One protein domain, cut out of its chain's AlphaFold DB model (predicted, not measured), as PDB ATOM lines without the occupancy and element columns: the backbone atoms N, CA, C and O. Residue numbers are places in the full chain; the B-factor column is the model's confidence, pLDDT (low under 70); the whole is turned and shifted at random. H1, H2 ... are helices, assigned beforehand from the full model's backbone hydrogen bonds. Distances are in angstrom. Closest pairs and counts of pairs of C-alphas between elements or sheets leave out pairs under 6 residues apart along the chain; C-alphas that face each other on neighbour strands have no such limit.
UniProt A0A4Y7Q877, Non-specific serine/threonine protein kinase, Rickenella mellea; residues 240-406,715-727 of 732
ATOM      1  N   ILE A 240      36.872 -30.219 -19.640       48.69
ATOM      2  CA  ILE A 240      36.116 -29.590 -20.733       48.69
ATOM      3  C   ILE A 240      34.817 -30.355 -21.024       48.69
ATOM      4  O   ILE A 240      33.776 -29.740 -21.259       48.69
ATOM      5  N   GLN A 241      34.833 -31.690 -20.995       55.34
ATOM      6  CA  GLN A 241      33.622 -32.493 -21.201       55.34
ATOM      7  C   GLN A 241      32.619 -32.330 -20.050       55.34
ATOM      8  O   GLN A 241      31.420 -32.183 -20.291       55.34
ATOM      9  N   ASN A 242      33.097 -32.273 -18.804       53.78
ATOM     10  CA  ASN A 242      32.262 -31.985 -17.637       53.78
ATOM     11  C   ASN A 242      31.686 -30.566 -17.689       53.78
ATOM     12  O   ASN A 242      30.506 -30.372 -17.391       53.78
ATOM     13  N   PHE A 243      32.483 -29.592 -18.133       51.62
ATOM     14  CA  PHE A 243      32.034 -28.225 -18.378       51.62
ATOM     15  C   PHE A 243      30.913 -28.188 -19.420       51.62
ATOM     16  O   PHE A 243      29.834 -27.673 -19.139       51.62
ATOM     17  N   ARG A 244      31.114 -28.820 -20.582       57.91
ATOM     18  CA  ARG A 244      30.098 -28.926 -21.642       57.91
ATOM     19  C   ARG A 244      28.801 -29.532 -21.128       57.91
ATOM     20  O   ARG A 244      27.737 -28.972 -21.364       57.91
ATOM     21  N   LYS A 245      28.888 -30.644 -20.392       63.38
ATOM     22  CA  LYS A 245      27.719 -31.315 -19.810       63.38
ATOM     23  C   LYS A 245      26.984 -30.408 -18.823       63.38
ATOM     24  O   LYS A 245      25.764 -30.323 -18.878       63.38
ATOM     25  N   THR A 246      27.723 -29.709 -17.965       54.94
ATOM     26  CA  THR A 246      27.159 -28.798 -16.961       54.94
ATOM     27  C   THR A 246      26.486 -27.602 -17.618       54.94
ATOM     28  O   THR A 246      25.363 -27.266 -17.255       54.94
ATOM     29  N   VAL A 247      27.121 -26.980 -18.615       52.53
ATOM     30  CA  VAL A 247      26.531 -25.842 -19.325       52.53
ATOM     31  C   VAL A 247      25.321 -26.286 -20.134       52.53
ATOM     32  O   VAL A 247      24.289 -25.643 -20.030       52.53
ATOM     33  N   PHE A 248      25.382 -27.409 -20.852       60.59
ATOM     34  CA  PHE A 248      24.233 -27.933 -21.596       60.59
ATOM     35  C   PHE A 248      23.043 -28.226 -20.672       60.59
ATOM     36  O   PHE A 248      21.944 -27.741 -20.914       60.59
ATOM     37  N   GLN A 249      23.285 -28.900 -19.541       63.00
ATOM     38  CA  GLN A 249      22.265 -29.113 -18.510       63.00
ATOM     39  C   GLN A 249      21.738 -27.795 -17.938       63.00
ATOM     40  O   GLN A 249      20.544 -27.662 -17.702       63.00
ATOM     41  N   THR A 250      22.607 -26.806 -17.723       55.94
ATOM     42  CA  THR A 250      22.208 -25.479 -17.230       55.94
ATOM     43  C   THR A 250      21.342 -24.748 -18.253       55.94
ATOM     44  O   THR A 250      20.370 -24.107 -17.866       55.94
ATOM     45  N   LEU A 251      21.645 -24.876 -19.545       56.78
ATOM     46  CA  LEU A 251      20.879 -24.274 -20.636       56.78
ATOM     47  C   LEU A 251      19.509 -24.943 -20.808       56.78
ATOM     48  O   LEU A 251      18.506 -24.236 -20.909       56.78
ATOM     49  N   ASP A 252      19.444 -26.275 -20.755       64.56
ATOM     50  CA  ASP A 252      18.179 -27.023 -20.776       64.56
ATOM     51  C   ASP A 252      17.318 -26.706 -19.537       64.56
ATOM     52  O   ASP A 252      16.113 -26.459 -19.649       64.56
ATOM     53  N   ASN A 253      17.939 -26.632 -18.353       61.47
ATOM     54  CA  ASN A 253      17.259 -26.277 -17.104       61.47
ATOM     55  C   ASN A 253      16.745 -24.827 -17.114       61.47
ATOM     56  O   ASN A 253      15.643 -24.577 -16.630       61.47
ATOM     57  N   ALA A 254      17.507 -23.883 -17.679       54.22
ATOM     58  CA  ALA A 254      17.112 -22.476 -17.819       54.22
ATOM     59  C   ALA A 254      15.917 -22.285 -18.772       54.22
ATOM     60  O   ALA A 254      15.141 -21.342 -18.620       54.22
ATOM     61  N   ARG A 255      15.751 -23.190 -19.742       57.59
ATOM     62  CA  ARG A 255      14.629 -23.200 -20.692       57.59
ATOM     63  C   ARG A 255      13.393 -23.930 -20.157       57.59
ATOM     64  O   ARG A 255      12.280 -23.609 -20.562       57.59
ATOM     65  N   GLY A 256      13.567 -24.913 -19.271       52.41
ATOM     66  CA  GLY A 256      12.471 -25.750 -18.768       52.41
ATOM     67  C   GLY A 256      11.929 -26.757 -19.795       52.41
ATOM     68  O   GLY A 256      10.813 -27.249 -19.635       52.41
ATOM     69  N   VAL A 257      12.697 -27.067 -20.846       50.41
ATOM     70  CA  VAL A 257      12.311 -27.980 -21.936       50.41
ATOM     71  C   VAL A 257      13.444 -28.973 -22.181       50.41
ATOM     72  O   VAL A 257      14.581 -28.562 -22.393       50.41
ATOM     73  N   SER A 258      13.140 -30.276 -22.204       50.88
ATOM     74  CA  SER A 258      14.083 -31.298 -22.672       50.88
ATOM     75  C   SER A 258      14.219 -31.186 -24.191       50.88
ATOM     76  O   SER A 258      13.339 -31.622 -24.937       50.88
ATOM     77  N   SER A 259      15.286 -30.549 -24.653       56.06
ATOM     78  CA  SER A 259      15.613 -30.469 -26.070       56.06
ATOM     79  C   SER A 259      15.985 -31.861 -26.621       56.06
ATOM     80  O   SER A 259      16.462 -32.721 -25.874       56.06
ATOM     81  N   SER A 260      15.715 -32.154 -27.903       60.44
ATOM     82  CA  SER A 260      16.132 -33.442 -28.473       60.44
ATOM     83  C   SER A 260      17.641 -33.376 -28.740       60.44
ATOM     84  O   SER A 260      18.101 -32.736 -29.685       60.44
ATOM     85  N   GLN A 261      18.436 -34.015 -27.876       64.88
ATOM     86  CA  GLN A 261      19.893 -34.140 -28.037       64.88
ATOM     87  C   GLN A 261      20.269 -34.571 -29.470       64.88
ATOM     88  O   GLN A 261      21.254 -34.104 -30.031       64.88
ATOM     89  N   SER A 262      19.414 -35.381 -30.102       67.50
ATOM     90  CA  SER A 262      19.519 -35.810 -31.498       67.50
ATOM     91  C   SER A 262      19.514 -34.677 -32.530       67.50
ATOM     92  O   SER A 262      20.240 -34.767 -33.517       67.50
ATOM     93  N   GLU A 263      18.711 -33.624 -32.349       69.25
ATOM     94  CA  GLU A 263      18.692 -32.477 -33.272       69.25
ATOM     95  C   GLU A 263      19.968 -31.647 -33.148       69.25
ATOM     96  O   GLU A 263      20.537 -31.234 -34.161       69.25
ATOM     97  N   PHE A 264      20.442 -31.440 -31.917       74.12
ATOM     98  CA  PHE A 264      21.708 -30.754 -31.680       74.12
ATOM     99  C   PHE A 264      22.886 -31.547 -32.254       74.12
ATOM    100  O   PHE A 264      23.713 -30.981 -32.965       74.12
ATOM    101  N   ASP A 265      22.940 -32.857 -32.007       74.94
ATOM    102  CA  ASP A 265      24.007 -33.724 -32.514       74.94
ATOM    103  C   ASP A 265      24.031 -33.747 -34.050       74.94
ATOM    104  O   ASP A 265      25.103 -33.729 -34.658       74.94
ATOM    105  N   HIS A 266      22.859 -33.710 -34.696       76.06
ATOM    106  CA  HIS A 266      22.759 -33.588 -36.150       76.06
ATOM    107  C   HIS A 266      23.290 -32.240 -36.662       76.06
ATOM    108  O   HIS A 266      24.063 -32.203 -37.624       76.06
ATOM    109  N   LEU A 267      22.924 -31.130 -36.012       76.75
ATOM    110  CA  LEU A 267      23.433 -29.806 -36.376       76.75
ATOM    111  C   LEU A 267      24.947 -29.708 -36.152       76.75
ATOM    112  O   LEU A 267      25.674 -29.205 -37.002       76.75
ATOM    113  N   LYS A 268      25.447 -30.244 -35.038       76.81
ATOM    114  CA  LYS A 268      26.879 -30.280 -34.731       76.81
ATOM    115  C   LYS A 268      27.665 -31.143 -35.719       76.81
ATOM    116  O   LYS A 268      28.803 -30.823 -36.038       76.81
ATOM    117  N   GLY A 269      27.066 -32.223 -36.219       75.25
ATOM    118  CA  GLY A 269      27.666 -33.058 -37.260       75.25
ATOM    119  C   GLY A 269      27.725 -32.394 -38.641       75.25
ATOM    120  O   GLY A 269      28.473 -32.861 -39.495       75.25
ATOM    121  N   THR A 270      26.953 -31.328 -38.869       78.19
ATOM    122  CA  THR A 270      26.858 -30.634 -40.165       78.19
ATOM    123  C   THR A 270      27.525 -29.258 -40.168       78.19
ATOM    124  O   THR A 270      28.055 -28.846 -41.195       78.19
ATOM    125  N   MET A 271      27.542 -28.552 -39.037       80.81
ATOM    126  CA  MET A 271      28.119 -27.212 -38.907       80.81
ATOM    127  C   MET A 271      29.519 -27.257 -38.290       80.81
ATOM    128  O   MET A 271      29.695 -27.694 -37.156       80.81
ATOM    129  N   ASN A 272      30.509 -26.721 -39.010       73.69
ATOM    130  CA  ASN A 272      31.900 -26.675 -38.542       73.69
ATOM    131  C   ASN A 272      32.165 -25.583 -37.492       73.69
ATOM    132  O   ASN A 272      33.050 -25.746 -36.655       73.69
ATOM    133  N   LEU A 273      31.432 -24.465 -37.547       81.19
ATOM    134  CA  LEU A 273      31.549 -23.330 -36.626       81.19
ATOM    135  C   LEU A 273      30.152 -22.904 -36.142       81.19
ATOM    136  O   LEU A 273      29.166 -23.035 -36.868       81.19
ATOM    137  N   TYR A 274      30.090 -22.361 -34.928       84.62
ATOM    138  CA  TYR A 274      28.877 -21.859 -34.264       84.62
ATOM    139  C   TYR A 274      27.701 -22.846 -34.016       84.62
ATOM    140  O   TYR A 274      26.543 -22.410 -34.043       84.62
ATOM    141  N   PRO A 275      27.912 -24.163 -33.790       84.25
ATOM    142  CA  PRO A 275      26.804 -25.116 -33.657       84.25
ATOM    143  C   PRO A 275      25.861 -24.826 -32.475       84.25
ATOM    144  O   PRO A 275      24.651 -25.010 -32.603       84.25
ATOM    145  N   PHE A 276      26.366 -24.352 -31.333       82.06
ATOM    146  CA  PHE A 276      25.549 -24.049 -30.156       82.06
ATOM    147  C   PHE A 276      24.678 -22.817 -30.388       82.06
ATOM    148  O   PHE A 276      23.467 -22.876 -30.181       82.06
ATOM    149  N   SER A 277      25.257 -21.706 -30.837       84.12
ATOM    150  CA  SER A 277      24.516 -20.457 -31.041       84.12
ATOM    151  C   SER A 277      23.440 -20.639 -32.096       84.12
ATOM    152  O   SER A 277      22.309 -20.212 -31.890       84.12
ATOM    153  N   LEU A 278      23.748 -21.334 -33.192       84.56
ATOM    154  CA  LEU A 278      22.770 -21.611 -34.241       84.56
ATOM    155  C   LEU A 278      21.649 -22.541 -33.762       84.56
ATOM    156  O   LEU A 278      20.482 -22.305 -34.084       84.56
ATOM    157  N   TYR A 279      21.963 -23.548 -32.944       82.75
ATOM    158  CA  TYR A 279      20.942 -24.403 -32.341       82.75
ATOM    159  C   TYR A 279      19.996 -23.598 -31.446       82.75
ATOM    160  O   TYR A 279      18.791 -23.556 -31.677       82.75
ATOM    161  N   TYR A 280      20.534 -22.882 -30.461       78.62
ATOM    162  CA  TYR A 280      19.697 -22.154 -29.510       78.62
ATOM    163  C   TYR A 280      18.954 -20.975 -30.152       78.62
ATOM    164  O   TYR A 280      17.838 -20.674 -29.736       78.62
ATOM    165  N   LEU A 281      19.497 -20.354 -31.207       78.44
ATOM    166  CA  LEU A 281      18.769 -19.357 -31.998       78.44
ATOM    167  C   LEU A 281      17.594 -19.969 -32.767       78.44
ATOM    168  O   LEU A 281      16.509 -19.391 -32.774       78.44
ATOM    169  N   THR A 282      17.771 -21.129 -33.407       75.69
ATOM    170  CA  THR A 282      16.664 -21.778 -34.139       75.69
ATOM    171  C   THR A 282      15.546 -22.215 -33.199       75.69
ATOM    172  O   THR A 282      14.371 -22.022 -33.509       75.69
ATOM    173  N   VAL A 283      15.911 -22.721 -32.023       76.06
ATOM    174  CA  VAL A 283      14.974 -23.056 -30.951       76.06
ATOM    175  C   VAL A 283      14.248 -21.816 -30.418       76.06
ATOM    176  O   VAL A 283      13.026 -21.827 -30.298       76.06
ATOM    177  N   PHE A 284      14.966 -20.727 -30.126       74.38
ATOM    178  CA  PHE A 284      14.341 -19.478 -29.681       74.38
ATOM    179  C   PHE A 284      13.285 -18.993 -30.682       74.38
ATOM    180  O   PHE A 284      12.187 -18.582 -30.305       74.38
ATOM    181  N   LEU A 285      13.599 -19.055 -31.976       71.38
ATOM    182  CA  LEU A 285      12.681 -18.621 -33.020       71.38
ATOM    183  C   LEU A 285      11.460 -19.531 -33.139       71.38
ATOM    184  O   LEU A 285      10.375 -19.019 -33.394       71.38
ATOM    185  N   SER A 286      11.603 -20.846 -32.962       70.62
ATOM    186  CA  SER A 286      10.455 -21.754 -33.024       70.62
ATOM    187  C   SER A 286       9.491 -21.554 -31.850       70.62
ATOM    188  O   SER A 286       8.281 -21.662 -32.037       70.62
ATOM    189  N   GLU A 287      10.002 -21.197 -30.667       68.81
ATOM    190  CA  GLU A 287       9.191 -20.988 -29.460       68.81
ATOM    191  C   GLU A 287       8.593 -19.588 -29.333       68.81
ATOM    192  O   GLU A 287       7.466 -19.435 -28.865       68.81
ATOM    193  N   SER A 288       9.330 -18.552 -29.735       65.25
ATOM    194  CA  SER A 288       8.900 -17.158 -29.562       65.25
ATOM    195  C   SER A 288       7.725 -16.769 -30.465       65.25
ATOM    196  O   SER A 288       7.129 -15.709 -30.273       65.25
ATOM    197  N   GLY A 289       7.387 -17.594 -31.467       58.84
ATOM    198  CA  GLY A 289       6.324 -17.308 -32.435       58.84
ATOM    199  C   GLY A 289       6.562 -16.030 -33.249       58.84
ATOM    200  O   GLY A 289       5.671 -15.585 -33.972       58.84
ATOM    201  N   MET A 290       7.751 -15.425 -33.137       57.28
ATOM    202  CA  MET A 290       8.088 -14.195 -33.829       57.28
ATOM    203  C   MET A 290       8.250 -14.483 -35.314       57.28
ATOM    204  O   MET A 290       9.264 -15.038 -35.722       57.28
ATOM    205  N   GLN A 291       7.306 -14.020 -36.135       52.88
ATOM    206  CA  GLN A 291       7.559 -13.817 -37.561       52.88
ATOM    207  C   GLN A 291       8.539 -12.652 -37.726       52.88
ATOM    208  O   GLN A 291       8.166 -11.546 -38.118       52.88
ATOM    209  N   THR A 292       9.811 -12.863 -37.397       53.00
ATOM    210  CA  THR A 292      10.842 -11.942 -37.862       53.00
ATOM    211  C   THR A 292      10.948 -12.115 -39.377       53.00
ATOM    212  O   THR A 292      10.834 -13.228 -39.900       53.00
ATOM    213  N   SER A 293      11.249 -11.042 -40.114       52.72
ATOM    214  CA  SER A 293      11.678 -11.133 -41.527       52.72
ATOM    215  C   SER A 293      12.867 -12.092 -41.735       52.72
ATOM    216  O   SER A 293      13.245 -12.415 -42.858       52.72
ATOM    217  N   SER A 294      13.469 -12.523 -40.629       51.12
ATOM    218  CA  SER A 294      14.711 -13.251 -40.485       51.12
ATOM    219  C   SER A 294      14.496 -14.761 -40.209       51.12
ATOM    220  O   SER A 294      15.418 -15.552 -40.404       51.12
ATOM    221  N   GLN A 295      13.283 -15.210 -39.854       50.62
ATOM    222  CA  GLN A 295      12.969 -16.617 -39.527       50.62
ATOM    223  C   GLN A 295      13.096 -17.570 -40.733       50.62
ATOM    224  O   GLN A 295      13.739 -18.616 -40.647       50.62
ATOM    225  N   GLY A 296      12.560 -17.181 -41.899       52.97
ATOM    226  CA  GLY A 296      12.763 -17.908 -43.166       52.97
ATOM    227  C   GLY A 296      14.205 -17.827 -43.692       52.97
ATOM    228  O   GLY A 296      14.612 -18.608 -44.554       52.97
ATOM    229  N   SER A 297      14.991 -16.900 -43.139       62.44
ATOM    230  CA  SER A 297      16.372 -16.637 -43.526       62.44
ATOM    231  C   SER A 297      17.339 -17.645 -42.899       62.44
ATOM    232  O   SER A 297      18.169 -18.195 -43.616       62.44
ATOM    233  N   ILE A 298      17.223 -17.979 -41.604       69.44
ATOM    234  CA  ILE A 298      18.176 -18.901 -40.944       69.44
ATOM    235  C   ILE A 298      18.093 -20.321 -41.499       69.44
ATOM    236  O   ILE A 298      19.124 -20.892 -41.824       69.44
ATOM    237  N   ALA A 299      16.897 -20.897 -41.654       68.75
ATOM    238  CA  ALA A 299      16.771 -22.256 -42.194       68.75
ATOM    239  C   ALA A 299      17.328 -22.369 -43.628       68.75
ATOM    240  O   ALA A 299      17.839 -23.416 -44.025       68.75
ATOM    241  N   SER A 300      17.253 -21.280 -44.397       73.38
ATOM    242  CA  SER A 300      17.841 -21.184 -45.734       73.38
ATOM    243  C   SER A 300      19.366 -21.047 -45.671       73.38
ATOM    244  O   SER A 300      20.065 -21.759 -46.384       73.38
ATOM    245  N   HIS A 301      19.888 -20.208 -44.771       81.38
ATOM    246  CA  HIS A 301      21.326 -20.053 -44.537       81.38
ATOM    247  C   HIS A 301      21.982 -21.327 -43.989       81.38
ATOM    248  O   HIS A 301      23.034 -21.716 -44.479       81.38
ATOM    249  N   LEU A 302      21.338 -22.033 -43.055       80.94
ATOM    250  CA  LEU A 302      21.835 -23.296 -42.498       80.94
ATOM    251  C   LEU A 302      22.062 -24.351 -43.580       80.94
ATOM    252  O   LEU A 302      23.058 -25.062 -43.535       80.94
ATOM    253  N   LYS A 303      21.188 -24.422 -44.593       80.56
ATOM    254  CA  LYS A 303      21.386 -25.324 -45.739       80.56
ATOM    255  C   LYS A 303      22.619 -24.961 -46.564       80.56
ATOM    256  O   LYS A 303      23.268 -25.856 -47.092       80.56
ATOM    257  N   ILE A 304      22.923 -23.669 -46.691       84.44
ATOM    258  CA  ILE A 304      24.108 -23.189 -47.412       84.44
ATOM    259  C   ILE A 304      25.365 -23.507 -46.597       84.44
ATOM    260  O   ILE A 304      26.297 -24.109 -47.124       84.44
ATOM    261  N   TRP A 305      25.373 -23.145 -45.313       87.38
ATOM    262  CA  TRP A 305      26.532 -23.301 -44.434       87.38
ATOM    263  C   TRP A 305      26.865 -24.762 -44.130       87.38
ATOM    264  O   TRP A 305      28.039 -25.105 -44.063       87.38
ATOM    265  N   ALA A 306      25.862 -25.641 -44.038       83.81
ATOM    266  CA  ALA A 306      26.076 -27.083 -43.898       83.81
ATOM    267  C   ALA A 306      26.787 -27.710 -45.114       83.81
ATOM    268  O   ALA A 306      27.313 -28.816 -45.020       83.81
ATOM    269  N   GLY A 307      26.797 -27.027 -46.265       83.06
ATOM    270  CA  GLY A 307      27.541 -27.444 -47.452       83.06
ATOM    271  C   GLY A 307      28.993 -26.959 -47.486       83.06
ATOM    272  O   GLY A 307      29.714 -27.299 -48.423       83.06
ATOM    273  N   TRP A 308      29.428 -26.139 -46.527       86.81
ATOM    274  CA  TRP A 308      30.787 -25.606 -46.493       86.81
ATOM    275  C   TRP A 308      31.748 -26.580 -45.820       86.81
ATOM    276  O   TRP A 308      31.474 -27.121 -44.749       86.81
ATOM    277  N   ASP A 309      32.925 -26.754 -46.419       83.81
ATOM    278  CA  ASP A 309      34.028 -27.422 -45.735       83.81
ATOM    279  C   ASP A 309      34.607 -26.535 -44.617       83.81
ATOM    280  O   ASP A 309      34.266 -25.355 -44.462       83.81
ATOM    281  N   PHE A 310      35.489 -27.112 -43.801       81.81
ATOM    282  CA  PHE A 310      36.075 -26.417 -42.656       81.81
ATOM    283  C   PHE A 310      36.811 -25.128 -43.055       81.81
ATOM    284  O   PHE A 310      36.659 -24.102 -42.394       81.81
ATOM    285  N   VAL A 311      37.577 -25.160 -44.150       82.06
ATOM    286  CA  VAL A 311      38.386 -24.022 -44.612       82.06
ATOM    287  C   VAL A 311      37.487 -22.890 -45.105       82.06
ATOM    288  O   VAL A 311      37.663 -21.740 -44.709       82.06
ATOM    289  N   THR A 312      36.476 -23.224 -45.903       85.00
ATOM    290  CA  THR A 312      35.460 -22.289 -46.391       85.00
ATOM    291  C   THR A 312      34.714 -21.657 -45.222       85.00
ATOM    292  O   THR A 312      34.526 -20.444 -45.198       85.00
ATOM    293  N   THR A 313      34.346 -22.461 -44.219       85.62
ATOM    294  CA  THR A 313      33.664 -21.968 -43.015       85.62
ATOM    295  C   THR A 313      34.559 -21.018 -42.216       85.62
ATOM    296  O   THR A 313      34.080 -19.993 -41.743       85.62
ATOM    297  N   LEU A 314      35.858 -21.317 -42.098       83.81
ATOM    298  CA  LEU A 314      36.828 -20.468 -41.405       83.81
ATOM    299  C   LEU A 314      36.993 -19.106 -42.087       83.81
ATOM    300  O   LEU A 314      36.968 -18.085 -41.411       83.81
ATOM    301  N   VAL A 315      37.122 -19.081 -43.414       84.56
ATOM    302  CA  VAL A 315      37.272 -17.838 -44.191       84.56
ATOM    303  C   VAL A 315      35.984 -17.013 -44.174       84.56
ATOM    304  O   VAL A 315      36.027 -15.794 -44.032       84.56
ATOM    305  N   LYS A 316      34.827 -17.671 -44.290       85.75
ATOM    306  CA  LYS A 316      33.510 -17.022 -44.380       85.75
ATOM    307  C   LYS A 316      32.780 -16.915 -43.044       85.75
ATOM    308  O   LYS A 316      31.583 -16.635 -43.014       85.75
ATOM    309  N   HIS A 317      33.478 -17.107 -41.925       85.88
ATOM    310  CA  HIS A 317      32.858 -17.121 -40.599       85.88
ATOM    311  C   HIS A 317      32.120 -15.809 -40.275       85.88
ATOM    312  O   HIS A 317      31.154 -15.824 -39.510       85.88
ATOM    313  N   GLY A 318      32.556 -14.686 -40.864       84.06
ATOM    314  CA  GLY A 318      31.906 -13.382 -40.747       84.06
ATOM    315  C   GLY A 318      30.447 -13.402 -41.211       84.06
ATOM    316  O   GLY A 318      29.599 -12.833 -40.534       84.06
ATOM    317  N   GLU A 319      30.122 -14.151 -42.273       86.12
ATOM    318  CA  GLU A 319      28.741 -14.285 -42.764       86.12
ATOM    319  C   GLU A 319      27.826 -14.932 -41.711       86.12
ATOM    320  O   GLU A 319      26.685 -14.512 -41.522       86.12
ATOM    321  N   ILE A 320      28.337 -15.931 -40.983       86.56
ATOM    322  CA  ILE A 320      27.600 -16.602 -39.904       86.56
ATOM    323  C   ILE A 320      27.479 -15.666 -38.697       86.56
ATOM    324  O   ILE A 320      26.390 -15.483 -38.146       86.56
ATOM    325  N   ARG A 321      28.596 -15.043 -38.302       85.44
ATOM    326  CA  ARG A 321      28.672 -14.115 -37.168       85.44
ATOM    327  C   ARG A 321      27.686 -12.961 -37.317       85.44
ATOM    328  O   ARG A 321      26.974 -12.653 -36.365       85.44
ATOM    329  N   ASP A 322      27.633 -12.330 -38.484       83.19
ATOM    330  CA  ASP A 322      26.818 -11.135 -38.703       83.19
ATOM    331  C   ASP A 322      25.316 -11.465 -38.633       83.19
ATOM    332  O   ASP A 322      24.529 -10.690 -38.081       83.19
ATOM    333  N   VAL A 323      24.914 -12.658 -39.093       82.81
ATOM    334  CA  VAL A 323      23.543 -13.162 -38.909       82.81
ATOM    335  C   VAL A 323      23.247 -13.419 -37.431       82.81
ATOM    336  O   VAL A 323      22.195 -13.002 -36.950       82.81
ATOM    337  N   ILE A 324      24.164 -14.056 -36.696       81.25
ATOM    338  CA  ILE A 324      24.022 -14.286 -35.250       81.25
ATOM    339  C   ILE A 324      23.865 -12.953 -34.501       81.25
ATOM    340  O   ILE A 324      22.931 -12.801 -33.717       81.25
ATOM    341  N   LEU A 325      24.724 -11.966 -34.772       79.44
ATOM    342  CA  LEU A 325      24.682 -10.640 -34.143       79.44
ATOM    343  C   LEU A 325      23.382  -9.893 -34.442       79.44
ATOM    344  O   LEU A 325      22.766  -9.338 -33.532       79.44
ATOM    345  N   LYS A 326      22.929  -9.919 -35.700       78.94
ATOM    346  CA  LYS A 326      21.644  -9.330 -36.084       78.94
ATOM    347  C   LYS A 326      20.497  -9.926 -35.263       78.94
ATOM    348  O   LYS A 326      19.661  -9.183 -34.758       78.94
ATOM    349  N   MET A 327      20.485 -11.247 -35.094       74.31
ATOM    350  CA  MET A 327      19.446 -11.937 -34.325       74.31
ATOM    351  C   MET A 327      19.517 -11.616 -32.838       74.31
ATOM    352  O   MET A 327      18.482 -11.384 -32.226       74.31
ATOM    353  N   LEU A 328      20.715 -11.578 -32.250       74.19
ATOM    354  CA  LEU A 328      20.890 -11.237 -30.836       74.19
ATOM    355  C   LEU A 328      20.314  -9.853 -30.514       74.19
ATOM    356  O   LEU A 328      19.617  -9.710 -29.511       74.19
ATOM    357  N   ASN A 329      20.530  -8.875 -31.399       74.62
ATOM    358  CA  ASN A 329      19.936  -7.545 -31.269       74.62
ATOM    359  C   ASN A 329      18.400  -7.585 -31.365       74.62
ATOM    360  O   ASN A 329      17.720  -6.898 -30.607       74.62
ATOM    361  N   GLU A 330      17.833  -8.402 -32.261       72.25
ATOM    362  CA  GLU A 330      16.376  -8.594 -32.359       72.25
ATOM    363  C   GLU A 330      15.803  -9.237 -31.076       72.25
ATOM    364  O   GLU A 330      14.783  -8.776 -30.562       72.25
ATOM    365  N   VAL A 331      16.474 -10.252 -30.513       67.00
ATOM    366  CA  VAL A 331      16.054 -10.949 -29.279       67.00
ATOM    367  C   VAL A 331      16.070 -10.021 -28.065       67.00
ATOM    368  O   VAL A 331      15.147 -10.062 -27.250       67.00
ATOM    369  N   GLU A 332      17.101  -9.185 -27.925       62.44
ATOM    370  CA  GLU A 332      17.240  -8.272 -26.786       62.44
ATOM    371  C   GLU A 332      16.043  -7.320 -26.668       62.44
ATOM    372  O   GLU A 332      15.514  -7.105 -25.575       62.44
ATOM    373  N   MET A 333      15.558  -6.816 -27.802       59.47
ATOM    374  CA  MET A 333      14.409  -5.909 -27.847       59.47
ATOM    375  C   MET A 333      13.100  -6.565 -27.388       59.47
ATOM    376  O   MET A 333      12.125  -5.863 -27.123       59.47
ATOM    377  N   CYS A 334      13.052  -7.894 -27.274       57.06
ATOM    378  CA  CYS A 334      11.815  -8.633 -27.044       57.06
ATOM    379  C   CYS A 334      11.489  -8.910 -25.568       57.06
ATOM    380  O   CYS A 334      10.434  -9.474 -25.283       57.06
ATOM    381  N   SER A 335      12.329  -8.505 -24.603       54.75
ATOM    382  CA  SER A 335      12.100  -8.719 -23.152       54.75
ATOM    383  C   SER A 335      11.668 -10.159 -22.793       54.75
ATOM    384  O   SER A 335      10.785 -10.381 -21.965       54.75
ATOM    385  N   PHE A 336      12.280 -11.158 -23.442       55.34
ATOM    386  CA  PHE A 336      11.829 -12.553 -23.402       55.34
ATOM    387  C   PHE A 336      12.666 -13.423 -22.442       55.34
ATOM    388  O   PHE A 336      13.623 -14.088 -22.838       55.34
ATOM    389  N   GLY A 337      12.292 -13.454 -21.159       65.38
ATOM    390  CA  GLY A 337      12.792 -14.434 -20.177       65.38
ATOM    391  C   GLY A 337      14.324 -14.517 -20.031       65.38
ATOM    392  O   GLY A 337      15.011 -13.500 -20.006       65.38
ATOM    393  N   GLN A 338      14.858 -15.744 -19.905       66.94
ATOM    394  CA  GLN A 338      16.299 -16.027 -19.734       66.94
ATOM    395  C   GLN A 338      17.067 -16.233 -21.058       66.94
ATOM    396  O   GLN A 338      18.266 -16.512 -21.040       66.94
ATOM    397  N   TRP A 339      16.421 -16.071 -22.217       70.38
ATOM    398  CA  TRP A 339      17.028 -16.318 -23.534       70.38
ATOM    399  C   TRP A 339      18.314 -15.539 -23.820       70.38
ATOM    400  O   TRP A 339      19.251 -16.143 -24.348       70.38
ATOM    401  N   PRO A 340      18.443 -14.257 -23.427       68.75
ATOM    402  CA  PRO A 340      19.710 -13.550 -23.566       68.75
ATOM    403  C   PRO A 340      20.868 -14.251 -22.841       68.75
ATOM    404  O   PRO A 340      21.983 -14.267 -23.346       68.75
ATOM    405  N   ILE A 341      20.624 -14.861 -21.677       67.62
ATOM    406  CA  ILE A 341      21.644 -15.591 -20.906       67.62
ATOM    407  C   ILE A 341      22.001 -16.911 -21.604       67.62
ATOM    408  O   ILE A 341      23.182 -17.234 -21.740       67.62
ATOM    409  N   VAL A 342      20.997 -17.636 -22.104       71.56
ATOM    410  CA  VAL A 342      21.181 -18.902 -22.835       71.56
ATOM    411  C   VAL A 342      22.013 -18.692 -24.103       71.56
ATOM    412  O   VAL A 342      23.007 -19.382 -24.325       71.56
ATOM    413  N   LEU A 343      21.662 -17.687 -24.906       73.38
ATOM    414  CA  LEU A 343      22.381 -17.369 -26.140       73.38
ATOM    415  C   LEU A 343      23.813 -16.889 -25.865       73.38
ATOM    416  O   LEU A 343      24.739 -17.291 -26.566       73.38
ATOM    417  N   LYS A 344      24.034 -16.112 -24.794       71.56
ATOM    418  CA  LYS A 344      25.388 -15.733 -24.346       71.56
ATOM    419  C   LYS A 344      26.243 -16.959 -24.016       71.56
ATOM    420  O   LYS A 344      27.393 -17.044 -24.442       71.56
ATOM    421  N   ALA A 345      25.694 -17.920 -23.279       71.00
ATOM    422  CA  ALA A 345      26.401 -19.153 -22.942       71.00
ATOM    423  C   ALA A 345      26.674 -20.030 -24.178       71.00
ATOM    424  O   ALA A 345      27.728 -20.668 -24.258       71.00
ATOM    425  N   ALA A 346      25.773 -20.034 -25.165       77.81
ATOM    426  CA  ALA A 346      25.974 -20.727 -26.436       77.81
ATOM    427  C   ALA A 346      27.161 -20.144 -27.232       77.81
ATOM    428  O   ALA A 346      28.022 -20.905 -27.673       77.81
ATOM    429  N   LEU A 347      27.291 -18.813 -27.303       78.00
ATOM    430  CA  LEU A 347      28.432 -18.140 -27.948       78.00
ATOM    431  C   LEU A 347      29.765 -18.481 -27.276       78.00
ATOM    432  O   LEU A 347      30.774 -18.705 -27.946       78.00
ATOM    433  N   VAL A 348      29.777 -18.547 -25.940       73.38
ATOM    434  CA  VAL A 348      30.968 -18.949 -25.177       73.38
ATOM    435  C   VAL A 348      31.364 -20.393 -25.497       73.38
ATOM    436  O   VAL A 348      32.557 -20.664 -25.643       73.38
ATOM    437  N   ASN A 349      30.395 -21.304 -25.642       76.88
ATOM    438  CA  ASN A 349      30.660 -22.691 -26.032       76.88
ATOM    439  C   ASN A 349      31.195 -22.793 -27.453       76.88
ATOM    440  O   ASN A 349      32.203 -23.462 -27.664       76.88
ATOM    441  N   ASP A 350      30.565 -22.105 -28.403       82.62
ATOM    442  CA  ASP A 350      31.033 -22.082 -29.786       82.62
ATOM    443  C   ASP A 350      32.461 -21.587 -29.873       82.62
ATOM    444  O   ASP A 350      33.286 -22.204 -30.530       82.62
ATOM    445  N   ARG A 351      32.793 -20.522 -29.149       79.31
ATOM    446  CA  ARG A 351      34.157 -20.009 -29.102       79.31
ATOM    447  C   ARG A 351      35.167 -21.075 -28.663       79.31
ATOM    448  O   ARG A 351      36.204 -21.222 -29.303       79.31
ATOM    449  N   VAL A 352      34.868 -21.824 -27.599       76.75
ATOM    450  CA  VAL A 352      35.734 -22.918 -27.122       76.75
ATOM    451  C   VAL A 352      35.788 -24.071 -28.133       76.75
ATOM    452  O   VAL A 352      36.855 -24.624 -28.383       76.75
ATOM    453  N   ASP A 353      34.657 -24.440 -28.733       79.44
ATOM    454  CA  ASP A 353      34.581 -25.540 -29.699       79.44
ATOM    455  C   ASP A 353      35.341 -25.212 -30.991       79.44
ATOM    456  O   ASP A 353      36.084 -26.049 -31.509       79.44
ATOM    457  N   MET A 354      35.227 -23.971 -31.465       83.75
ATOM    458  CA  MET A 354      35.960 -23.455 -32.617       83.75
ATOM    459  C   MET A 354      37.463 -23.396 -32.342       83.75
ATOM    460  O   MET A 354      38.235 -23.879 -33.172       83.75
ATOM    461  N   SER A 355      37.893 -22.876 -31.181       83.56
ATOM    462  CA  SER A 355      39.321 -22.815 -30.841       83.56
ATOM    463  C   SER A 355      39.938 -24.214 -30.828       83.56
ATOM    464  O   SER A 355      40.964 -24.442 -31.462       83.56
ATOM    465  N   LEU A 356      39.263 -25.188 -30.204       81.00
ATOM    466  CA  LEU A 356      39.698 -26.584 -30.176       81.00
ATOM    467  C   LEU A 356      39.706 -27.221 -31.568       81.00
ATOM    468  O   LEU A 356      40.636 -27.960 -31.890       81.00
ATOM    469  N   SER A 357      38.687 -26.957 -32.384       81.31
ATOM    470  CA  SER A 357      38.587 -27.506 -33.738       81.31
ATOM    471  C   SER A 357      39.708 -26.986 -34.633       81.31
ATOM    472  O   SER A 357      40.341 -27.776 -35.328       81.31
ATOM    473  N   ILE A 358      40.030 -25.692 -34.547       83.12
ATOM    474  CA  ILE A 358      41.142 -25.084 -35.286       83.12
ATOM    475  C   ILE A 358      42.488 -25.590 -34.766       83.12
ATOM    476  O   ILE A 358      43.326 -25.980 -35.576       83.12
ATOM    477  N   SER A 359      42.694 -25.663 -33.447       82.19
ATOM    478  CA  SER A 359      43.924 -26.224 -32.871       82.19
ATOM    479  C   SER A 359      44.144 -27.676 -33.307       82.19
ATOM    480  O   SER A 359      45.247 -28.041 -33.701       82.19
ATOM    481  N   LYS A 360      43.090 -28.504 -33.303       80.25
ATOM    482  CA  LYS A 360      43.158 -29.894 -33.783       80.25
ATOM    483  C   LYS A 360      43.429 -29.955 -35.279       80.25
ATOM    484  O   LYS A 360      44.261 -30.752 -35.699       80.25
ATOM    485  N   ALA A 361      42.752 -29.125 -36.074       76.06
ATOM    486  CA  ALA A 361      42.968 -29.057 -37.512       76.06
ATOM    487  C   ALA A 361      44.409 -28.657 -37.841       76.06
ATOM    488  O   ALA A 361      44.988 -29.258 -38.734       76.06
ATOM    489  N   ALA A 362      45.017 -27.736 -37.084       73.25
ATOM    490  CA  ALA A 362      46.378 -27.235 -37.299       73.25
ATOM    491  C   ALA A 362      47.475 -28.314 -37.314       73.25
ATOM    492  O   ALA A 362      48.539 -28.096 -37.895       73.25
ATOM    493  N   VAL A 363      47.227 -29.467 -36.688       72.44
ATOM    494  CA  VAL A 363      48.160 -30.607 -36.651       72.44
ATOM    495  C   VAL A 363      47.918 -31.582 -37.811       72.44
ATOM    496  O   VAL A 363      48.795 -32.377 -38.146       72.44
ATOM    497  N   ARG A 364      46.749 -31.530 -38.457       73.69
ATOM    498  CA  ARG A 364      46.367 -32.488 -39.496       73.69
ATOM    499  C   ARG A 364      46.822 -32.059 -40.900       73.69
ATOM    500  O   ARG A 364      47.011 -30.865 -41.157       73.69
ATOM    501  N   PRO A 365      46.953 -33.004 -41.852       67.69
ATOM    502  CA  PRO A 365      47.366 -32.699 -43.222       67.69
ATOM    503  C   PRO A 365      46.440 -31.717 -43.948       67.69
ATOM    504  O   PRO A 365      46.919 -30.952 -44.787       67.69
ATOM    505  N   GLU A 366      45.141 -31.692 -43.623       63.88
ATOM    506  CA  GLU A 366      44.161 -30.821 -44.283       63.88
ATOM    507  C   GLU A 366      44.423 -29.335 -44.009       63.88
ATOM    508  O   GLU A 366      44.014 -28.485 -44.797       63.88
ATOM    509  N   PHE A 367      45.176 -28.990 -42.957       68.44
ATOM    510  CA  PHE A 367      45.564 -27.601 -42.697       68.44
ATOM    511  C   PHE A 367      46.506 -27.029 -43.764       68.44
ATOM    512  O   PHE A 367      46.605 -25.811 -43.922       68.44
ATOM    513  N   ARG A 368      47.149 -27.884 -44.575       68.00
ATOM    514  CA  ARG A 368      47.864 -27.434 -45.780       68.00
ATOM    515  C   ARG A 368      46.950 -26.647 -46.720       68.00
ATOM    516  O   ARG A 368      47.433 -25.730 -47.375       68.00
ATOM    517  N   ASN A 369      45.646 -26.933 -46.727       73.44
ATOM    518  CA  ASN A 369      44.670 -26.201 -47.532       73.44
ATOM    519  C   ASN A 369      44.487 -24.758 -47.031       73.44
ATOM    520  O   ASN A 369      44.338 -23.855 -47.845       73.44
ATOM    521  N   VAL A 370      44.593 -24.511 -45.717       74.31
ATOM    522  CA  VAL A 370      44.597 -23.143 -45.155       74.31
ATOM    523  C   VAL A 370      45.844 -22.387 -45.617       74.31
ATOM    524  O   VAL A 370      45.768 -21.229 -46.013       74.31
ATOM    525  N   LEU A 371      46.999 -23.057 -45.655       75.62
ATOM    526  CA  LEU A 371      48.236 -22.482 -46.197       75.62
ATOM    527  C   LEU A 371      48.225 -22.313 -47.722       75.62
ATOM    528  O   LEU A 371      49.137 -21.670 -48.239       75.62
ATOM    529  N   ALA A 372      47.241 -22.870 -48.431       81.06
ATOM    530  CA  ALA A 372      47.046 -22.706 -49.870       81.06
ATOM    531  C   ALA A 372      46.058 -21.578 -50.219       81.06
ATOM    532  O   ALA A 372      45.944 -21.221 -51.391       81.06
ATOM    533  N   LEU A 373      45.385 -20.990 -49.220       85.50
ATOM    534  CA  LEU A 373      44.494 -19.843 -49.402       85.50
ATOM    535  C   LEU A 373      45.224 -18.656 -50.039       85.50
ATOM    536  O   LEU A 373      46.443 -18.479 -49.865       85.50
ATOM    537  N   ASN A 374      44.467 -17.818 -50.749       89.31
ATOM    538  CA  ASN A 374      44.999 -16.543 -51.217       89.31
ATOM    539  C   ASN A 374      45.255 -15.593 -50.033       89.31
ATOM    540  O   ASN A 374      44.776 -15.818 -48.920       89.31
ATOM    541  N   ASP A 375      46.037 -14.540 -50.261       88.06
ATOM    542  CA  ASP A 375      46.538 -13.697 -49.172       88.06
ATOM    543  C   ASP A 375      45.417 -13.004 -48.381       88.06
ATOM    544  O   ASP A 375      45.497 -12.909 -47.156       88.06
ATOM    545  N   ASN A 376      44.340 -12.597 -49.060       86.88
ATOM    546  CA  ASN A 376      43.191 -11.965 -48.416       86.88
ATOM    547  C   ASN A 376      42.414 -12.967 -47.562       86.88
ATOM    548  O   ASN A 376      42.105 -12.679 -46.410       86.88
ATOM    549  N   GLU A 377      42.097 -14.143 -48.101       88.19
ATOM    550  CA  GLU A 377      41.387 -15.199 -47.363       88.19
ATOM    551  C   GLU A 377      42.170 -15.636 -46.123       88.19
ATOM    552  O   GLU A 377      41.599 -15.812 -45.045       88.19
ATOM    553  N   LEU A 378      43.491 -15.756 -46.260       88.62
ATOM    554  CA  LEU A 378      44.370 -16.123 -45.162       88.62
ATOM    555  C   LEU A 378      44.420 -15.031 -44.088       88.62
ATOM    556  O   LEU A 378      44.340 -15.360 -42.909       88.62
ATOM    557  N   ALA A 379      44.479 -13.751 -44.468       88.38
ATOM    558  CA  ALA A 379      44.429 -12.642 -43.513       88.38
ATOM    559  C   ALA A 379      43.136 -12.660 -42.672       88.38
ATOM    560  O   ALA A 379      43.214 -12.530 -41.452       88.38
ATOM    561  N   HIS A 380      41.974 -12.922 -43.288       85.00
ATOM    562  CA  HIS A 380      40.702 -13.070 -42.562       85.00
ATOM    563  C   HIS A 380      40.710 -14.290 -41.629       85.00
ATOM    564  O   HIS A 380      40.319 -14.194 -40.467       85.00
ATOM    565  N   ALA A 381      41.218 -15.437 -42.093       87.44
ATOM    566  CA  ALA A 381      41.357 -16.620 -41.243       87.44
ATOM    567  C   ALA A 381      42.293 -16.364 -40.043       87.44
ATOM    568  O   ALA A 381      42.070 -16.881 -38.949       87.44
ATOM    569  N   MET A 382      43.333 -15.544 -40.211       90.56
ATOM    570  CA  MET A 382      44.227 -15.181 -39.113       90.56
ATOM    571  C   MET A 382      43.560 -14.273 -38.070       90.56
ATOM    572  O   MET A 382      43.929 -14.354 -36.901       90.56
ATOM    573  N   GLU A 383      42.582 -13.442 -38.440       89.12
ATOM    574  CA  GLU A 383      41.856 -12.574 -37.497       89.12
ATOM    575  C   GLU A 383      41.062 -13.386 -36.472       89.12
ATOM    576  O   GLU A 383      41.190 -13.160 -35.265       89.12
ATOM    577  N   ILE A 384      40.315 -14.396 -36.927       86.56
ATOM    578  CA  ILE A 384      39.599 -15.294 -36.015       86.56
ATOM    579  C   ILE A 384      40.577 -16.108 -35.156       86.56
ATOM    580  O   ILE A 384      40.382 -16.215 -33.947       86.56
ATOM    581  N   ILE A 385      41.684 -16.608 -35.713       89.44
ATOM    582  CA  ILE A 385      42.703 -17.315 -34.917       89.44
ATOM    583  C   ILE A 385      43.271 -16.394 -33.826       89.44
ATOM    584  O   ILE A 385      43.379 -16.791 -32.667       89.44
ATOM    585  N   GLN A 386      43.594 -15.152 -34.178       90.94
ATOM    586  CA  GLN A 386      44.134 -14.167 -33.250       90.94
ATOM    587  C   GLN A 386      43.153 -13.782 -32.144       90.94
ATOM    588  O   GLN A 386      43.585 -13.594 -31.006       90.94
ATOM    589  N   SER A 387      41.859 -13.684 -32.444       87.50
ATOM    590  CA  SER A 387      40.850 -13.408 -31.419       87.50
ATOM    591  C   SER A 387      40.824 -14.501 -30.340       87.50
ATOM    592  O   SER A 387      40.865 -14.200 -29.149       87.50
ATOM    593  N   PHE A 388      40.926 -15.781 -30.719       86.25
ATOM    594  CA  PHE A 388      41.049 -16.877 -29.750       86.25
ATOM    595  C   PHE A 388      42.329 -16.790 -28.909       86.25
ATOM    596  O   PHE A 388      42.325 -17.185 -27.739       86.25
ATOM    597  N   VAL A 389      43.420 -16.272 -29.486       87.12
ATOM    598  CA  VAL A 389      44.672 -16.021 -28.757       87.12
ATOM    599  C   VAL A 389      44.497 -14.889 -27.740       87.12
ATOM    600  O   VAL A 389      44.854 -15.056 -26.574       87.12
ATOM    601  N   ASP A 390      43.896 -13.764 -28.136       83.81
ATOM    602  CA  ASP A 390      43.646 -12.618 -27.249       83.81
ATOM    603  C   ASP A 390      42.691 -12.954 -26.094       83.81
ATOM    604  O   ASP A 390      42.853 -12.456 -24.973       83.81
ATOM    605  N   GLU A 391      41.709 -13.811 -26.366       78.88
ATOM    606  CA  GLU A 391      40.721 -14.284 -25.400       78.88
ATOM    607  C   GLU A 391      41.232 -15.435 -24.513       78.88
ATOM    608  O   GLU A 391      40.510 -15.878 -23.619       78.88
ATOM    609  N   LYS A 392      42.480 -15.892 -24.717       81.38
ATOM    610  CA  LYS A 392      43.118 -17.001 -23.984       81.38
ATOM    611  C   LYS A 392      42.282 -18.287 -23.990       81.38
ATOM    612  O   LYS A 392      42.144 -18.958 -22.967       81.38
ATOM    613  N   CYS A 393      41.708 -18.641 -25.139       79.62
ATOM    614  CA  CYS A 393      40.954 -19.886 -25.277       79.62
ATOM    615  C   CYS A 393      41.824 -21.134 -24.990       79.62
ATOM    616  O   CYS A 393      43.060 -21.064 -25.028       79.62
ATOM    617  N   PRO A 394      41.214 -22.306 -24.724       77.75
ATOM    618  CA  PRO A 394      41.961 -23.556 -24.616       77.75
ATOM    619  C   PRO A 394      42.845 -23.776 -25.849       77.75
ATOM    620  O   PRO A 394      42.408 -23.537 -26.975       77.75
ATOM    621  N   ASN A 395      44.085 -24.217 -25.624       79.69
ATOM    622  CA  ASN A 395      45.125 -24.386 -26.649       79.69
ATOM    623  C   ASN A 395      45.535 -23.100 -27.398       79.69
ATOM    624  O   ASN A 395      46.111 -23.190 -28.483       79.69
ATOM    625  N   HIS A 396      45.318 -21.907 -26.827       82.31
ATOM    626  CA  HIS A 396      45.730 -20.642 -27.454       82.31
ATOM    627  C   HIS A 396      47.223 -20.589 -27.823       82.31
ATOM    628  O   HIS A 396      47.551 -20.025 -28.858       82.31
ATOM    629  N   HIS A 397      48.122 -21.232 -27.071       83.44
ATOM    630  CA  HIS A 397      49.541 -21.321 -27.446       83.44
ATOM    631  C   HIS A 397      49.771 -22.046 -28.786       83.44
ATOM    632  O   HIS A 397      50.643 -21.656 -29.557       83.44
ATOM    633  N   GLN A 398      48.967 -23.069 -29.108       83.06
ATOM    634  CA  GLN A 398      49.040 -23.746 -30.411       83.06
ATOM    635  C   GLN A 398      48.540 -22.832 -31.535       83.06
ATOM    636  O   GLN A 398      49.074 -22.866 -32.641       83.06
ATOM    637  N   LEU A 399      47.532 -22.000 -31.252       87.75
ATOM    638  CA  LEU A 399      47.014 -20.999 -32.187       87.75
ATOM    639  C   LEU A 399      48.011 -19.846 -32.396       87.75
ATOM    640  O   LEU A 399      48.183 -19.376 -33.516       87.75
ATOM    641  N   GLU A 400      48.723 -19.436 -31.349       87.44
ATOM    642  CA  GLU A 400      49.826 -18.473 -31.423       87.44
ATOM    643  C   GLU A 400      50.980 -19.024 -32.280       87.44
ATOM    644  O   GLU A 400      51.449 -18.359 -33.207       87.44
ATOM    645  N   GLU A 401      51.372 -20.285 -32.057       83.50
ATOM    646  CA  GLU A 401      52.364 -20.984 -32.881       83.50
ATOM    647  C   GLU A 401      51.906 -21.100 -34.347       83.50
ATOM    648  O   GLU A 401      52.710 -20.962 -35.273       83.50
ATOM    649  N   LEU A 402      50.612 -21.324 -34.573       85.75
ATOM    650  CA  LEU A 402      50.007 -21.395 -35.899       85.75
ATOM    651  C   LEU A 402      50.084 -20.060 -36.643       85.75
ATOM    652  O   LEU A 402      50.534 -20.037 -37.789       85.75
ATOM    653  N   LEU A 403      49.704 -18.954 -35.996       89.81
ATOM    654  CA  LEU A 403      49.845 -17.604 -36.554       89.81
ATOM    655  C   LEU A 403      51.295 -17.337 -36.947       89.81
ATOM    656  O   LEU A 403      51.574 -16.913 -38.069       89.81
ATOM    657  N   TRP A 404      52.228 -17.661 -36.055       86.31
ATOM    658  CA  TRP A 404      53.648 -17.488 -36.320       86.31
ATOM    659  C   TRP A 404      54.139 -18.348 -37.499       86.31
ATOM    660  O   TRP A 404      54.882 -17.856 -38.352       86.31
ATOM    661  N   LYS A 405      53.692 -19.609 -37.618       84.00
ATOM    662  CA  LYS A 405      54.002 -20.484 -38.767       84.00
ATOM    663  C   LYS A 405      53.469 -19.916 -40.082       84.00
ATOM    664  O   LYS A 405      54.188 -19.934 -41.083       84.00
ATOM    665  N   ILE A 406      52.237 -19.402 -40.083       87.88
ATOM    666  CA  ILE A 406      51.620 -18.766 -41.256       87.88
ATOM    667  C   ILE A 406      52.466 -17.567 -41.700       87.88
ATOM    668  O   ILE A 406      52.908 -17.517 -42.852       87.88
ATOM    669  N   LEU A 715      30.518  -7.933 -27.809       51.84
ATOM    670  CA  LEU A 715      29.270  -8.028 -27.071       51.84
ATOM    671  C   LEU A 715      29.049  -6.695 -26.340       51.84
ATOM    672  O   LEU A 715      29.958  -6.233 -25.648       51.84
ATOM    673  N   PRO A 716      27.870  -6.059 -26.451       43.47
ATOM    674  CA  PRO A 716      27.581  -4.816 -25.739       43.47
ATOM    675  C   PRO A 716      27.873  -4.920 -24.232       43.47
ATOM    676  O   PRO A 716      27.734  -5.990 -23.648       43.47
ATOM    677  N   SER A 717      28.229  -3.822 -23.565       43.03
ATOM    678  CA  SER A 717      28.760  -3.818 -22.185       43.03
ATOM    679  C   SER A 717      27.834  -4.428 -21.114       43.03
ATOM    680  O   SER A 717      28.320  -4.926 -20.100       43.03
ATOM    681  N   TYR A 718      26.522  -4.512 -21.356       47.34
ATOM    682  CA  TYR A 718      25.572  -5.253 -20.508       47.34
ATOM    683  C   TYR A 718      25.722  -6.795 -20.610       47.34
ATOM    684  O   TYR A 718      25.112  -7.552 -19.853       47.34
ATOM    685  N   CYS A 719      26.522  -7.298 -21.556       40.00
ATOM    686  CA  CYS A 719      26.878  -8.711 -21.718       40.00
ATOM    687  C   CYS A 719      28.040  -9.155 -20.822       40.00
ATOM    688  O   CYS A 719      28.296 -10.354 -20.726       40.00
ATOM    689  N   LEU A 720      28.708  -8.223 -20.136       47.97
ATOM    690  CA  LEU A 720      29.789  -8.498 -19.184       47.97
ATOM    691  C   LEU A 720      29.275  -8.875 -17.781       47.97
ATOM    692  O   LEU A 720      30.040  -8.810 -16.822       47.97
ATOM    693  N   ASP A 721      28.005  -9.279 -17.663       51.66
ATOM    694  CA  ASP A 721      27.363  -9.659 -16.401       51.66
ATOM    695  C   ASP A 721      28.216 -10.688 -15.622       51.66
ATOM    696  O   ASP A 721      28.528 -11.761 -16.162       51.66
ATOM    697  N   PRO A 722      28.583 -10.400 -14.359       47.84
ATOM    698  CA  PRO A 722      29.347 -11.304 -13.508       47.84
ATOM    699  C   PRO A 722      28.756 -12.714 -13.389       47.84
ATOM    700  O   PRO A 722      29.522 -13.657 -13.228       47.84
ATOM    701  N   GLN A 723      27.436 -12.904 -13.505       46.00
ATOM    702  CA  GLN A 723      26.798 -14.229 -13.456       46.00
ATOM    703  C   GLN A 723      27.099 -15.068 -14.709       46.00
ATOM    704  O   GLN A 723      27.308 -16.277 -14.623       46.00
ATOM    705  N   VAL A 724      27.211 -14.422 -15.874       46.03
ATOM    706  CA  VAL A 724      27.633 -15.061 -17.135       46.03
ATOM    707  C   VAL A 724      29.152 -15.251 -17.157       46.03
ATOM    708  O   VAL A 724      29.655 -16.233 -17.702       46.03
ATOM    709  N   GLN A 725      29.905 -14.352 -16.516       42.66
ATOM    710  CA  GLN A 725      31.340 -14.543 -16.306       42.66
ATOM    711  C   GLN A 725      31.647 -15.635 -15.273       42.66
ATOM    712  O   GLN A 725      32.633 -16.334 -15.445       42.66
ATOM    713  N   GLN A 726      30.805 -15.877 -14.265       41.75
ATOM    714  CA  GLN A 726      30.969 -16.999 -13.330       41.75
ATOM    715  C   GLN A 726      30.874 -18.362 -14.033       41.75
ATOM    716  O   GLN A 726      31.589 -19.288 -13.651       41.75
ATOM    717  N   LEU A 727      30.111 -18.461 -15.131       42.50
ATOM    718  CA  LEU A 727      30.159 -19.618 -16.035       42.50
ATOM    719  C   LEU A 727      31.510 -19.741 -16.771       42.50
ATOM    720  O   LEU A 727      31.883 -20.842 -17.151       42.50
TER     721      LEU A 727
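AT A GLANCE: This is residues 240 to 406 and 715 to 727 of the 732 residues of the protein "Non-specific serine/threonine protein kinase" of Rickenella mellea (UniProt A0A4Y7Q877). Look first for one long helix, H7, which runs through the middle of the domain; H1, H3 and H6 pack on it and run against it, with H2 beside H3 and H4 farther out over H3 and H6. Near the last residues of H7, the hairpin of H9 and H10 packs steeply on it, with the short H5 and H8 gathered at this same end, while the small H11 only just meets the other half of H7. You have 180 printed residues with eleven named helices, H1 to H11 in order along the chain, and no named strand; the class is all helix. The whole is compact, with a radius of gyration of the C-alphas of 16.7 A, and spans 46 by 35 by 33 A.

HOW THE PARTS SIT: Begin with H1, residues 240 to 255, which touches residues 339 to 349 of the hub H7, residues 339 to 361; their closest C-alphas, Leu 251 and Val 342, are 5.8 A apart, at a shallow tilt of 23 degrees, opposite ways. Next comes H2, residues 261 to 270, which touches residues 275 to 279 of H3, residues 275 to 288, with the closest C-alphas, Lys 268 and Pro 275, 5.3 A apart. H3 touches H7 with 14 pairs of C-alphas within 8 A, the closest being Ser 277 and Ala 346 at 4.8 A, opposite ways. H4, residues 295 to 305, is close to H3 but not clearly touching, with C-alphas 285 and 295 closest at 6.8 A, and it is near H6, residues 317 to 332. H6 and H7 form a helical hairpin at a shallow tilt of 13 degrees, touching through residues 328 to 332 and 339 to 343; C-alphas 332 and 340 are closest at 6.7 A. H3, H4, H6 and H7 are an up-and-down bundle, each running against the one before it. At the other end of H7, H9, residues 375 to 390, touches it at a steep tilt of 64 degrees, with C-alphas 355 and 388 closest at 6.3 A. H10, residues 396 to 406, forms a helical hairpin with H9, where C-alphas 389 and 396 are closest at 4.9 A. H5, residues 310 to 315, touches residues 377 to 384 of H9, about perpendicular at 85 degrees, with C-alphas 315 and 381 closest at 5.2 A. H8, residues 365 to 372, is close to H5 but not clearly touching, with C-alphas 311 and 370 closest at 6.3 A. H11, residues 722 to 726, only just touches H7, with 3 pairs of C-alphas within 8 A, the closest being Ile 341 and Val 724 at 7.1 A. Every O i to N i+4 pair is within hydrogen-bond range in H1, H2, H3, H5, H7, H10 and H11; the counts are 4 of 7 in H4, 11 of 12 in H6 and in H9, and 2 of 4 in H8.

IN THESE COORDINATES: Find C-alpha 240 at (36.116, -29.590, -20.733); from there H1 runs 22.4 A to C-alpha 255. H3 covers 20.0 A, H6 22.7 A and H9 22.1 A. H7 starts with C-alpha 339 at (17.028, -16.318, -23.534) and runs 32.1 A to C-alpha 361 at (42.968, -29.057, -37.512).

THE WHOLE: The C-alphas of Gly 289 and Lys 405 are the farthest apart, 48.2 A. Residues 407 to 714 are not printed, and C-alphas 406 and 715 are 28.6 A apart across this cut. Of the links printed whole, none is long. The mean pLDDT of the printed part is 72.5, and 64 residues are under 70, among them 240 to 263, 287 to 299 and 715 to 727.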